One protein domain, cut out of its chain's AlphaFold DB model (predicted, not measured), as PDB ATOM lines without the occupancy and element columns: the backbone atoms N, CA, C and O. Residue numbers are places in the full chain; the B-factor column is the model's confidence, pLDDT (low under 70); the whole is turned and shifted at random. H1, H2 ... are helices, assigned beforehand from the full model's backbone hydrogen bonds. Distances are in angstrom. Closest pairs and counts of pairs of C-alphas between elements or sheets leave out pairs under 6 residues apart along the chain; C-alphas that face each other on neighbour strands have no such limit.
ATOM      1  N   GLY A   2     328.995 216.675 390.048       80.75
ATOM      2  CA  GLY A   2     328.096 217.024 388.939       80.75
ATOM      3  C   GLY A   2     326.663 217.353 389.356       80.75
ATOM      4  O   GLY A   2     326.040 216.605 390.105       80.75
ATOM      5  N   HIS A   3     326.157 218.479 388.865       82.69
ATOM      6  CA  HIS A   3     324.775 218.946 389.045       82.69
ATOM      7  C   HIS A   3     324.066 219.208 387.709       82.69
ATOM      8  O   HIS A   3     322.899 219.580 387.703       82.69
ATOM      9  N   GLU A   4     324.753 218.941 386.600       85.56
ATOM     10  CA  GLU A   4     324.245 218.994 385.235       85.56
ATOM     11  C   GLU A   4     324.114 217.556 384.738       85.56
ATOM     12  O   GLU A   4     325.105 216.822 384.685       85.56
ATOM     13  N   PHE A   5     322.894 217.110 384.455       86.06
ATOM     14  CA  PHE A   5     322.655 215.765 383.948       86.06
ATOM     15  C   PHE A   5     321.316 215.680 383.226       86.06
ATOM     16  O   PHE A   5     320.358 216.382 383.548       86.06
ATOM     17  N   MET A   6     321.251 214.738 382.292       87.12
ATOM     18  CA  MET A   6     320.015 214.243 381.711       87.12
ATOM     19  C   MET A   6     320.003 212.720 381.775       87.12
ATOM     20  O   MET A   6     321.045 212.089 381.945       87.12
ATOM     21  N   GLY A   7     318.827 212.123 381.637       87.38
ATOM     22  CA  GLY A   7     318.725 210.676 381.630       87.38
ATOM     23  C   GLY A   7     317.305 210.187 381.430       87.38
ATOM     24  O   GLY A   7     316.353 210.959 381.298       87.38
ATOM     25  N   ILE A   8     317.182 208.868 381.429       89.44
ATOM     26  CA  ILE A   8     315.912 208.167 381.311       89.44
ATOM     27  C   ILE A   8     315.449 207.775 382.713       89.44
ATOM     28  O   ILE A   8     316.241 207.373 383.563       89.44
ATOM     29  N   VAL A   9     314.146 207.892 382.961       88.56
ATOM     30  CA  VAL A   9     313.538 207.420 384.206       88.56
ATOM     31  C   VAL A   9     313.420 205.898 384.151       88.56
ATOM     32  O   VAL A   9     312.573 205.374 383.433       88.56
ATOM     33  N   GLU A  10     314.256 205.199 384.919       88.38
ATOM     34  CA  GLU A  10     314.190 203.736 385.055       88.38
ATOM     35  C   GLU A  10     313.174 203.284 386.120       88.38
ATOM     36  O   GLU A  10     312.518 202.260 385.953       88.38
ATOM     37  N   GLU A  11     313.016 204.049 387.208       90.12
ATOM     38  CA  GLU A  11     312.130 203.722 388.333       90.12
ATOM     39  C   GLU A  11     311.455 204.984 388.895       90.12
ATOM     40  O   GLU A  11     312.057 206.060 388.952       90.12
ATOM     41  N   LEU A  12     310.202 204.849 389.347       88.44
ATOM     42  CA  LEU A  12     309.446 205.904 390.022       88.44
ATOM     43  C   LEU A  12     309.005 205.475 391.420       88.44
ATOM     44  O   LEU A  12     308.424 204.409 391.608       88.44
ATOM     45  N   GLY A  13     309.205 206.363 392.395       86.94
ATOM     46  CA  GLY A  13     308.625 206.196 393.726       86.94
ATOM     47  C   GLY A  13     307.102 206.350 393.700       86.94
ATOM     48  O   GLY A  13     306.567 207.163 392.949       86.94
ATOM     49  N   SER A  14     306.397 205.639 394.580       90.94
ATOM     50  CA  SER A  14     304.921 205.602 394.631       90.94
ATOM     51  C   SER A  14     304.237 206.960 394.855       90.94
ATOM     52  O   SER A  14     303.055 207.120 394.552       90.94
ATOM     53  N   ALA A  15     304.967 207.946 395.384       87.12
ATOM     54  CA  ALA A  15     304.479 209.307 395.590       87.12
ATOM     55  C   ALA A  15     304.610 210.212 394.349       87.12
ATOM     56  O   ALA A  15     304.032 211.300 394.350       87.12
ATOM     57  N   VAL A  16     305.346 209.788 393.314       82.12
ATOM     58  CA  VAL A  16     305.534 210.534 392.061       82.12
ATOM     59  C   VAL A  16     304.295 210.329 391.195       82.12
ATOM     60  O   VAL A  16     304.022 209.217 390.746       82.12
ATOM     61  N   LYS A  17     303.500 211.382 390.998       75.75
ATOM     62  CA  LYS A  17     302.199 211.274 390.311       75.75
ATOM     63  C   LYS A  17     302.239 211.742 388.863       75.75
ATOM     64  O   LYS A  17     301.414 211.294 388.072       75.75
ATOM     65  N   ALA A  18     303.134 212.670 388.540       67.75
ATOM     66  CA  ALA A  18     303.446 213.145 387.198       67.75
ATOM     67  C   ALA A  18     304.487 214.257 387.327       67.75
ATOM     68  O   ALA A  18     304.256 215.200 388.085       67.75
ATOM     69  N   VAL A  19     305.547 214.198 386.516       59.41
ATOM     70  CA  VAL A  19     306.477 215.315 386.304       59.41
ATOM     71  C   VAL A  19     305.659 216.554 385.912       59.41
ATOM     72  O   VAL A  19     305.135 216.634 384.801       59.41
ATOM     73  N   ARG A  20     305.417 217.450 386.875       52.28
ATOM     74  CA  ARG A  20     304.453 218.553 386.812       52.28
ATOM     75  C   ARG A  20     305.213 219.868 386.881       52.28
ATOM     76  O   ARG A  20     305.718 220.257 387.926       52.28
ATOM     77  N   ARG A  21     305.146 220.619 385.783       48.94
ATOM     78  CA  ARG A  21     305.662 221.988 385.650       48.94
ATOM     79  C   ARG A  21     305.311 222.866 386.855       48.94
ATOM     80  O   ARG A  21     304.154 223.276 387.004       48.94
ATOM     81  N   ARG A  22     306.301 223.223 387.676       52.94
ATOM     82  CA  ARG A  22     306.226 224.350 388.622       52.94
ATOM     83  C   ARG A  22     307.559 225.100 388.674       52.94
ATOM     84  O   ARG A  22     308.621 224.534 388.481       52.94
ATOM     85  N   ARG A  23     307.468 226.411 388.908       49.97
ATOM     86  CA  ARG A  23     308.465 227.437 388.542       49.97
ATOM     87  C   ARG A  23     309.788 227.452 389.336       49.97
ATOM     88  O   ARG A  23     310.552 228.385 389.133       49.97
ATOM     89  N   LEU A  24     310.072 226.498 390.227       51.81
ATOM     90  CA  LEU A  24     311.287 226.527 391.067       51.81
ATOM     91  C   LEU A  24     311.900 225.118 391.228       51.81
ATOM     92  O   LEU A  24     311.659 224.466 392.243       51.81
ATOM     93  N   PRO A  25     312.664 224.626 390.236       52.47
ATOM     94  CA  PRO A  25     313.074 223.220 390.161       52.47
ATOM     95  C   PRO A  25     314.383 222.871 390.891       52.47
ATOM     96  O   PRO A  25     314.825 221.733 390.806       52.47
ATOM     97  N   THR A  26     315.045 223.798 391.594       53.84
ATOM     98  CA  THR A  26     316.401 223.531 392.132       53.84
ATOM     99  C   THR A  26     316.685 224.101 393.519       53.84
ATOM    100  O   THR A  26     317.790 223.918 394.032       53.84
ATOM    101  N   GLN A  27     315.717 224.756 394.167       54.22
ATOM    102  CA  GLN A  27     315.914 225.371 395.482       54.22
ATOM    103  C   GLN A  27     314.733 225.093 396.407       54.22
ATOM    104  O   GLN A  27     313.578 225.363 396.078       54.22
ATOM    105  N   CYS A  28     315.024 224.592 397.606       52.12
ATOM    106  CA  CYS A  28     314.038 224.569 398.677       52.12
ATOM    107  C   CYS A  28     313.957 225.969 399.296       52.12
ATOM    108  O   CYS A  28     314.897 226.400 399.959       52.12
ATOM    109  N   THR A  29     312.836 226.670 399.130       52.25
ATOM    110  CA  THR A  29     312.634 228.028 399.677       52.25
ATOM    111  C   THR A  29     312.715 228.089 401.203       52.25
ATOM    112  O   THR A  29     312.936 229.154 401.765       52.25
ATOM    113  N   THR A  30     312.546 226.955 401.888       48.66
ATOM    114  CA  THR A  30     312.644 226.855 403.351       48.66
ATOM    115  C   THR A  30     314.083 226.683 403.834       48.66
ATOM    116  O   THR A  30     314.417 227.155 404.915       48.66
ATOM    117  N   THR A  31     314.944 226.003 403.069       53.00
ATOM    118  CA  THR A  31     316.324 225.705 403.497       53.00
ATOM    119  C   THR A  31     317.388 226.466 402.711       53.00
ATOM    120  O   THR A  31     318.536 226.499 403.147       53.00
ATOM    121  N   GLY A  32     317.035 227.067 401.571       51.75
ATOM    122  CA  GLY A  32     317.937 227.808 400.687       51.75
ATOM    123  C   GLY A  32     319.008 226.949 400.004       51.75
ATOM    124  O   GLY A  32     319.983 227.493 399.499       51.75
ATOM    125  N   ARG A  33     318.881 225.613 400.018       51.53
ATOM    126  CA  ARG A  33     319.926 224.689 399.538       51.53
ATOM    127  C   ARG A  33     319.606 224.130 398.155       51.53
ATOM    128  O   ARG A  33     318.458 223.766 397.889       51.53
ATOM    129  N   ALA A  34     320.636 224.035 397.315       54.69
ATOM    130  CA  ALA A  34     320.571 223.355 396.028       54.69
ATOM    131  C   ALA A  34     320.598 221.829 396.201       54.69
ATOM    132  O   ALA A  34     321.108 221.288 397.188       54.69
ATOM    133  N   VAL A  35     319.946 221.139 395.264       59.28
ATOM    134  CA  VAL A  35     319.467 219.770 395.496       59.28
ATOM    135  C   VAL A  35     320.487 218.691 395.108       59.28
ATOM    136  O   VAL A  35     320.451 217.633 395.714       59.28
ATOM    137  N   PHE A  36     321.457 218.922 394.213       63.84
ATOM    138  CA  PHE A  36     322.397 217.868 393.779       63.84
ATOM    139  C   PHE A  36     323.829 218.367 393.633       63.84
ATOM    140  O   PHE A  36     324.030 219.425 393.058       63.84
ATOM    141  N   GLY A  37     324.799 217.566 394.093       56.75
ATOM    142  CA  GLY A  37     326.192 217.558 393.631       56.75
ATOM    143  C   GLY A  37     327.063 218.820 393.805       56.75
ATOM    144  O   GLY A  37     326.634 219.968 393.762       56.75
ATOM    145  N   GLY A  38     328.376 218.595 393.915       59.12
ATOM    146  CA  GLY A  38     329.394 219.652 393.832       59.12
ATOM    147  C   GLY A  38     329.315 220.683 394.962       59.12
ATOM    148  O   GLY A  38     329.043 220.344 396.109       59.12
ATOM    149  N   ARG A  39     329.578 221.952 394.634       57.44
ATOM    150  CA  ARG A  39     329.581 223.069 395.597       57.44
ATOM    151  C   ARG A  39     328.174 223.503 396.030       57.44
ATOM    152  O   ARG A  39     328.033 224.220 397.016       57.44
ATOM    153  N   PHE A  40     327.153 223.051 395.303       56.09
ATOM    154  CA  PHE A  40     325.756 223.438 395.478       56.09
ATOM    155  C   PHE A  40     324.934 222.384 396.236       56.09
ATOM    156  O   PHE A  40     323.977 222.739 396.920       56.09
ATOM    157  N   GLY A  41     325.327 221.106 396.195       56.19
ATOM    158  CA  GLY A  41     324.648 220.026 396.908       56.19
ATOM    159  C   GLY A  41     325.579 219.234 397.825       56.19
ATOM    160  O   GLY A  41     326.372 218.422 397.359       56.19
ATOM    161  N   THR A  42     325.423 219.407 399.141       58.41
ATOM    162  CA  THR A  42     325.996 218.511 400.172       58.41
ATOM    163  C   THR A  42     324.989 217.477 400.682       58.41
ATOM    164  O   THR A  42     325.347 216.600 401.463       58.41
ATOM    165  N   VAL A  43     323.724 217.584 400.257       64.88
ATOM    166  CA  VAL A  43     322.604 216.789 400.787       64.88
ATOM    167  C   VAL A  43     322.346 215.529 399.955       64.88
ATOM    168  O   VAL A  43     322.050 214.483 400.526       64.88
ATOM    169  N   PHE A  44     322.494 215.601 398.628       74.25
ATOM    170  CA  PHE A  44     322.321 214.457 397.729       74.25
ATOM    171  C   PHE A  44     323.515 214.316 396.768       74.25
ATOM    172  O   PHE A  44     324.083 215.331 396.340       74.25
ATOM    173  N   PRO A  45     323.913 213.074 396.424       78.62
ATOM    174  CA  PRO A  45     325.003 212.823 395.485       78.62
ATOM    175  C   PRO A  45     324.703 213.421 394.104       78.62
ATOM    176  O   PRO A  45     323.548 213.587 393.718       78.62
ATOM    177  N   GLY A  46     325.765 213.773 393.378       82.31
ATOM    178  CA  GLY A  46     325.670 214.369 392.044       82.31
ATOM    179  C   GLY A  46     325.480 213.355 390.911       82.31
ATOM    180  O   GLY A  46     325.621 212.152 391.124       82.31
ATOM    181  N   GLY A  47     325.188 213.862 389.711       85.94
ATOM    182  CA  GLY A  47     324.783 213.080 388.535       85.94
ATOM    183  C   GLY A  47     325.891 212.596 387.604       85.94
ATOM    184  O   GLY A  47     325.585 211.951 386.612       85.94
ATOM    185  N   GLN A  48     327.168 212.853 387.903       89.62
ATOM    186  CA  GLN A  48     328.282 212.200 387.194       89.62
ATOM    187  C   GLN A  48     328.410 210.743 387.661       89.62
ATOM    188  O   GLN A  48     329.305 210.400 388.436       89.62
ATOM    189  N   ALA A  49     327.446 209.923 387.253       89.56
ATOM    190  CA  ALA A  49     327.286 208.523 387.606       89.56
ATOM    191  C   ALA A  49     326.388 207.838 386.566       89.56
ATOM    192  O   ALA A  49     325.673 208.498 385.820       89.56
ATOM    193  N   GLU A  50     326.376 206.506 386.559       93.38
ATOM    194  CA  GLU A  50     325.479 205.732 385.690       93.38
ATOM    195  C   GLU A  50     324.007 205.842 386.120       93.38
ATOM    196  O   GLU A  50     323.104 205.683 385.304       93.38
ATOM    197  N   ARG A  51     323.754 206.114 387.409       88.75
ATOM    198  CA  ARG A  51     322.415 206.295 387.983       88.75
ATOM    199  C   ARG A  51     322.431 207.381 389.048       88.75
ATOM    200  O   ARG A  51     323.374 207.481 389.833       88.75
ATOM    201  N   ILE A  52     321.345 208.147 389.125       87.00
ATOM    202  CA  ILE A  52     321.124 209.161 390.159       87.00
ATOM    203  C   ILE A  52     319.698 209.057 390.699       87.00
ATOM    204  O   ILE A  52     318.746 208.794 389.967       87.00
ATOM    205  N   ARG A  53     319.536 209.298 392.000       85.69
ATOM    206  CA  ARG A  53     318.223 209.460 392.622       85.69
ATOM    207  C   ARG A  53     317.842 210.935 392.654       85.69
ATOM    208  O   ARG A  53     318.500 211.708 393.342       85.69
ATOM    209  N   VAL A  54     316.721 211.288 392.027       82.56
ATOM    210  CA  VAL A  54     316.146 212.640 392.073       82.56
ATOM    211  C   VAL A  54     314.934 212.666 393.024       82.56
ATOM    212  O   VAL A  54     313.848 212.222 392.641       82.56
ATOM    213  N   PRO A  55     315.060 213.125 394.289       80.31
ATOM    214  CA  PRO A  55     313.904 213.404 395.140       80.31
ATOM    215  C   PRO A  55     312.987 214.448 394.503       80.31
ATOM    216  O   PRO A  55     313.439 215.316 393.771       80.31
ATOM    217  N   PHE A  56     311.692 214.385 394.816       79.31
ATOM    218  CA  PHE A  56     310.699 215.346 394.316       79.31
ATOM    219  C   PHE A  56     310.701 215.490 392.783       79.31
ATOM    220  O   PHE A  56     310.486 216.586 392.277       79.31
ATOM    221  N   ALA A  57     310.914 214.395 392.041       79.50
ATOM    222  CA  ALA A  57     310.993 214.388 390.573       79.50
ATOM    223  C   ALA A  57     309.800 215.077 389.882       79.50
ATOM    224  O   ALA A  57     309.964 215.662 388.815       79.50
ATOM    225  N   ASP A  58     308.626 215.084 390.527       78.25
ATOM    226  CA  ASP A  58     307.454 215.833 390.067       78.25
ATOM    227  C   ASP A  58     307.703 217.347 389.915       78.25
ATOM    228  O   ASP A  58     306.979 217.989 389.165       78.25
ATOM    229  N   TYR A  59     308.694 217.910 390.612       74.44
ATOM    230  CA  TYR A  59     309.013 219.341 390.659       74.44
ATOM    231  C   TYR A  59     310.361 219.700 390.033       74.44
ATOM    232  O   TYR A  59     310.517 220.824 389.565       74.44
ATOM    233  N   LEU A  60     311.344 218.795 390.092       76.62
ATOM    234  CA  LEU A  60     312.721 219.098 389.682       76.62
ATOM    235  C   LEU A  60     313.023 218.668 388.244       76.62
ATOM    236  O   LEU A  60     313.929 219.210 387.621       76.62
ATOM    237  N   CYS A  61     312.297 217.677 387.723       79.94
ATOM    238  CA  CYS A  61     312.515 217.186 386.370       79.94
ATOM    239  C   CYS A  61     311.602 217.909 385.382       79.94
ATOM    240  O   CYS A  61     310.451 218.211 385.681       79.94
ATOM    241  N   GLU A  62     312.094 218.097 384.165       81.50
ATOM    242  CA  GLU A  62     311.280 218.463 383.013       81.50
ATOM    243  C   GLU A  62     311.485 217.414 381.926       81.50
ATOM    244  O   GLU A  62     312.579 216.875 381.750       81.50
ATOM    245  N   ARG A  63     310.411 217.091 381.203       84.69
ATOM    246  CA  ARG A  63     310.533 216.196 380.051       84.69
ATOM    247  C   ARG A  63     311.200 216.953 378.913       84.69
ATOM    248  O   ARG A  63     310.692 217.996 378.501       84.69
ATOM    249  N   VAL A  64     312.274 216.382 378.379       86.69
ATOM    250  CA  VAL A  64     312.921 216.897 377.172       86.69
ATOM    251  C   VAL A  64     311.920 216.830 376.010       86.69
ATOM    252  O   VAL A  64     311.340 215.764 375.766       86.69
ATOM    253  N   PRO A  65     311.639 217.952 375.325       89.31
ATOM    254  CA  PRO A  65     310.771 217.944 374.156       89.31
ATOM    255  C   PRO A  65     311.350 217.048 373.050       89.31
ATOM    256  O   PRO A  65     312.548 217.128 372.800       89.31
ATOM    257  N   PRO A  66     310.529 216.288 372.297       90.19
ATOM    258  CA  PRO A  66     311.025 215.430 371.211       90.19
ATOM    259  C   PRO A  66     311.758 216.180 370.087       90.19
ATOM    260  O   PRO A  66     312.434 215.568 369.271       90.19
ATOM    261  N   THR A  67     311.571 217.498 370.003       95.06
ATOM    262  CA  THR A  67     312.193 218.378 369.005       95.06
ATOM    263  C   THR A  67     313.527 218.969 369.460       95.06
ATOM    264  O   THR A  67     314.121 219.740 368.714       95.06
ATOM    265  N   MET A  68     313.954 218.700 370.695       92.31
ATOM    266  CA  MET A  68     315.188 219.214 371.281       92.31
ATOM    267  C   MET A  68     316.233 218.101 371.291       92.31
ATOM    268  O   MET A  68     315.902 216.958 371.597       92.31
ATOM    269  N   THR A  69     317.475 218.432 370.941       93.06
ATOM    270  CA  THR A  69     318.576 217.471 371.040       93.06
ATOM    271  C   THR A  69     318.994 217.286 372.495       93.06
ATOM    272  O   THR A  69     318.777 218.162 373.335       93.06
ATOM    273  N   ASP A  70     319.622 216.151 372.787       88.44
ATOM    274  CA  ASP A  70     320.126 215.856 374.125       88.44
ATOM    275  C   ASP A  70     321.192 216.872 374.570       88.44
ATOM    276  O   ASP A  70     321.138 217.374 375.693       88.44
ATOM    277  N   ASP A  71     322.085 217.269 373.660       89.69
ATOM    278  CA  ASP A  71     323.112 218.281 373.922       89.69
ATOM    279  C   ASP A  71     322.494 219.646 374.275       89.69
ATOM    280  O   ASP A  71     322.915 220.287 375.242       89.69
ATOM    281  N   ASP A  72     321.456 220.076 373.548       89.81
ATOM    282  CA  ASP A  72     320.744 221.328 373.841       89.81
ATOM    283  C   ASP A  72     320.022 221.265 375.194       89.81
ATOM    284  O   ASP A  72     320.019 222.241 375.950       89.81
ATOM    285  N   ALA A  73     319.411 220.120 375.513       87.31
ATOM    286  CA  ALA A  73     318.717 219.909 376.778       87.31
ATOM    287  C   ALA A  73     319.688 219.931 377.966       87.31
ATOM    288  O   ALA A  73     319.389 220.540 378.997       87.31
ATOM    289  N   LEU A  74     320.862 219.313 377.809       86.75
ATOM    290  CA  LEU A  74     321.922 219.336 378.810       86.75
ATOM    291  C   LEU A  74     322.439 220.765 379.023       86.75
ATOM    292  O   LEU A  74     322.526 221.224 380.161       86.75
ATOM    293  N   PHE A  75     322.702 221.496 377.934       86.56
ATOM    294  CA  PHE A  75     323.163 222.887 377.968       86.56
ATOM    295  C   PHE A  75     322.134 223.824 378.629       86.56
ATOM    296  O   PHE A  75     322.497 224.745 379.365       86.56
ATOM    297  N   LEU A  76     320.837 223.569 378.410       86.81
ATOM    298  CA  LEU A  76     319.725 224.294 379.032       86.81
ATOM    299  C   LEU A  76     319.652 224.097 380.554       86.81
ATOM    300  O   LEU A  76     319.264 225.028 381.264       86.81
ATOM    301  N   GLY A  77     320.024 222.914 381.044       80.06
ATOM    302  CA  GLY A  77     319.876 222.512 382.446       80.06
ATOM    303  C   GLY A  77     320.656 223.360 383.454       80.06
ATOM    304  O   GLY A  77     320.244 223.439 384.608       80.06
ATOM    305  N   ASP A  78     321.727 224.026 383.018       84.12
ATOM    306  CA  ASP A  78     322.521 224.925 383.860       84.12
ATOM    307  C   ASP A  78     323.120 226.068 383.040       84.12
ATOM    308  O   ASP A  78     322.526 227.138 382.985       84.12
TER     309      ASP A  78
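This is residues 2 to 78 of the 203 residues of the protein "ADH_zinc_N domain-containing protein" of Candidatus Rokubacteria bacterium 13_2_20CM_69_10 (UniProt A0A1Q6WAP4). This domain has little regular structure: a rounded body of winding loops, with the short helix H2 ending the printed part and the one-turn helix H1 set before it. Residues 2 to 56, with no named element, make most of it. The printed part has 77 residues, 13 of them in H1 then H2, with no named strand; the class is all helix. It is compact, with a radius of gyration of the C-alphas of 12.5 A and spans of 35 by 27 by 24 A.

Find C-alpha 70 at (320.126, 215.856, 374.125); from there H2, residues 70 to 78, runs 13.5 A to C-alpha 78 at (322.521, 224.925, 383.860). Go back to C-alpha 57 at (310.993, 214.388, 390.573) for H1, residues 57 to 60.

H2 and H1 are apart, joined by a short link of 9 residues. In H2, 4 of 5 O i to N i+4 pairs are within hydrogen-bond range; H1 is too short for such a pair.

The C-alphas of Thr 31 and Thr 67, the two farthest apart, are 35.5 A apart. The printed part has no cut. Look at residues 18 to 43 for pLDDT under 70.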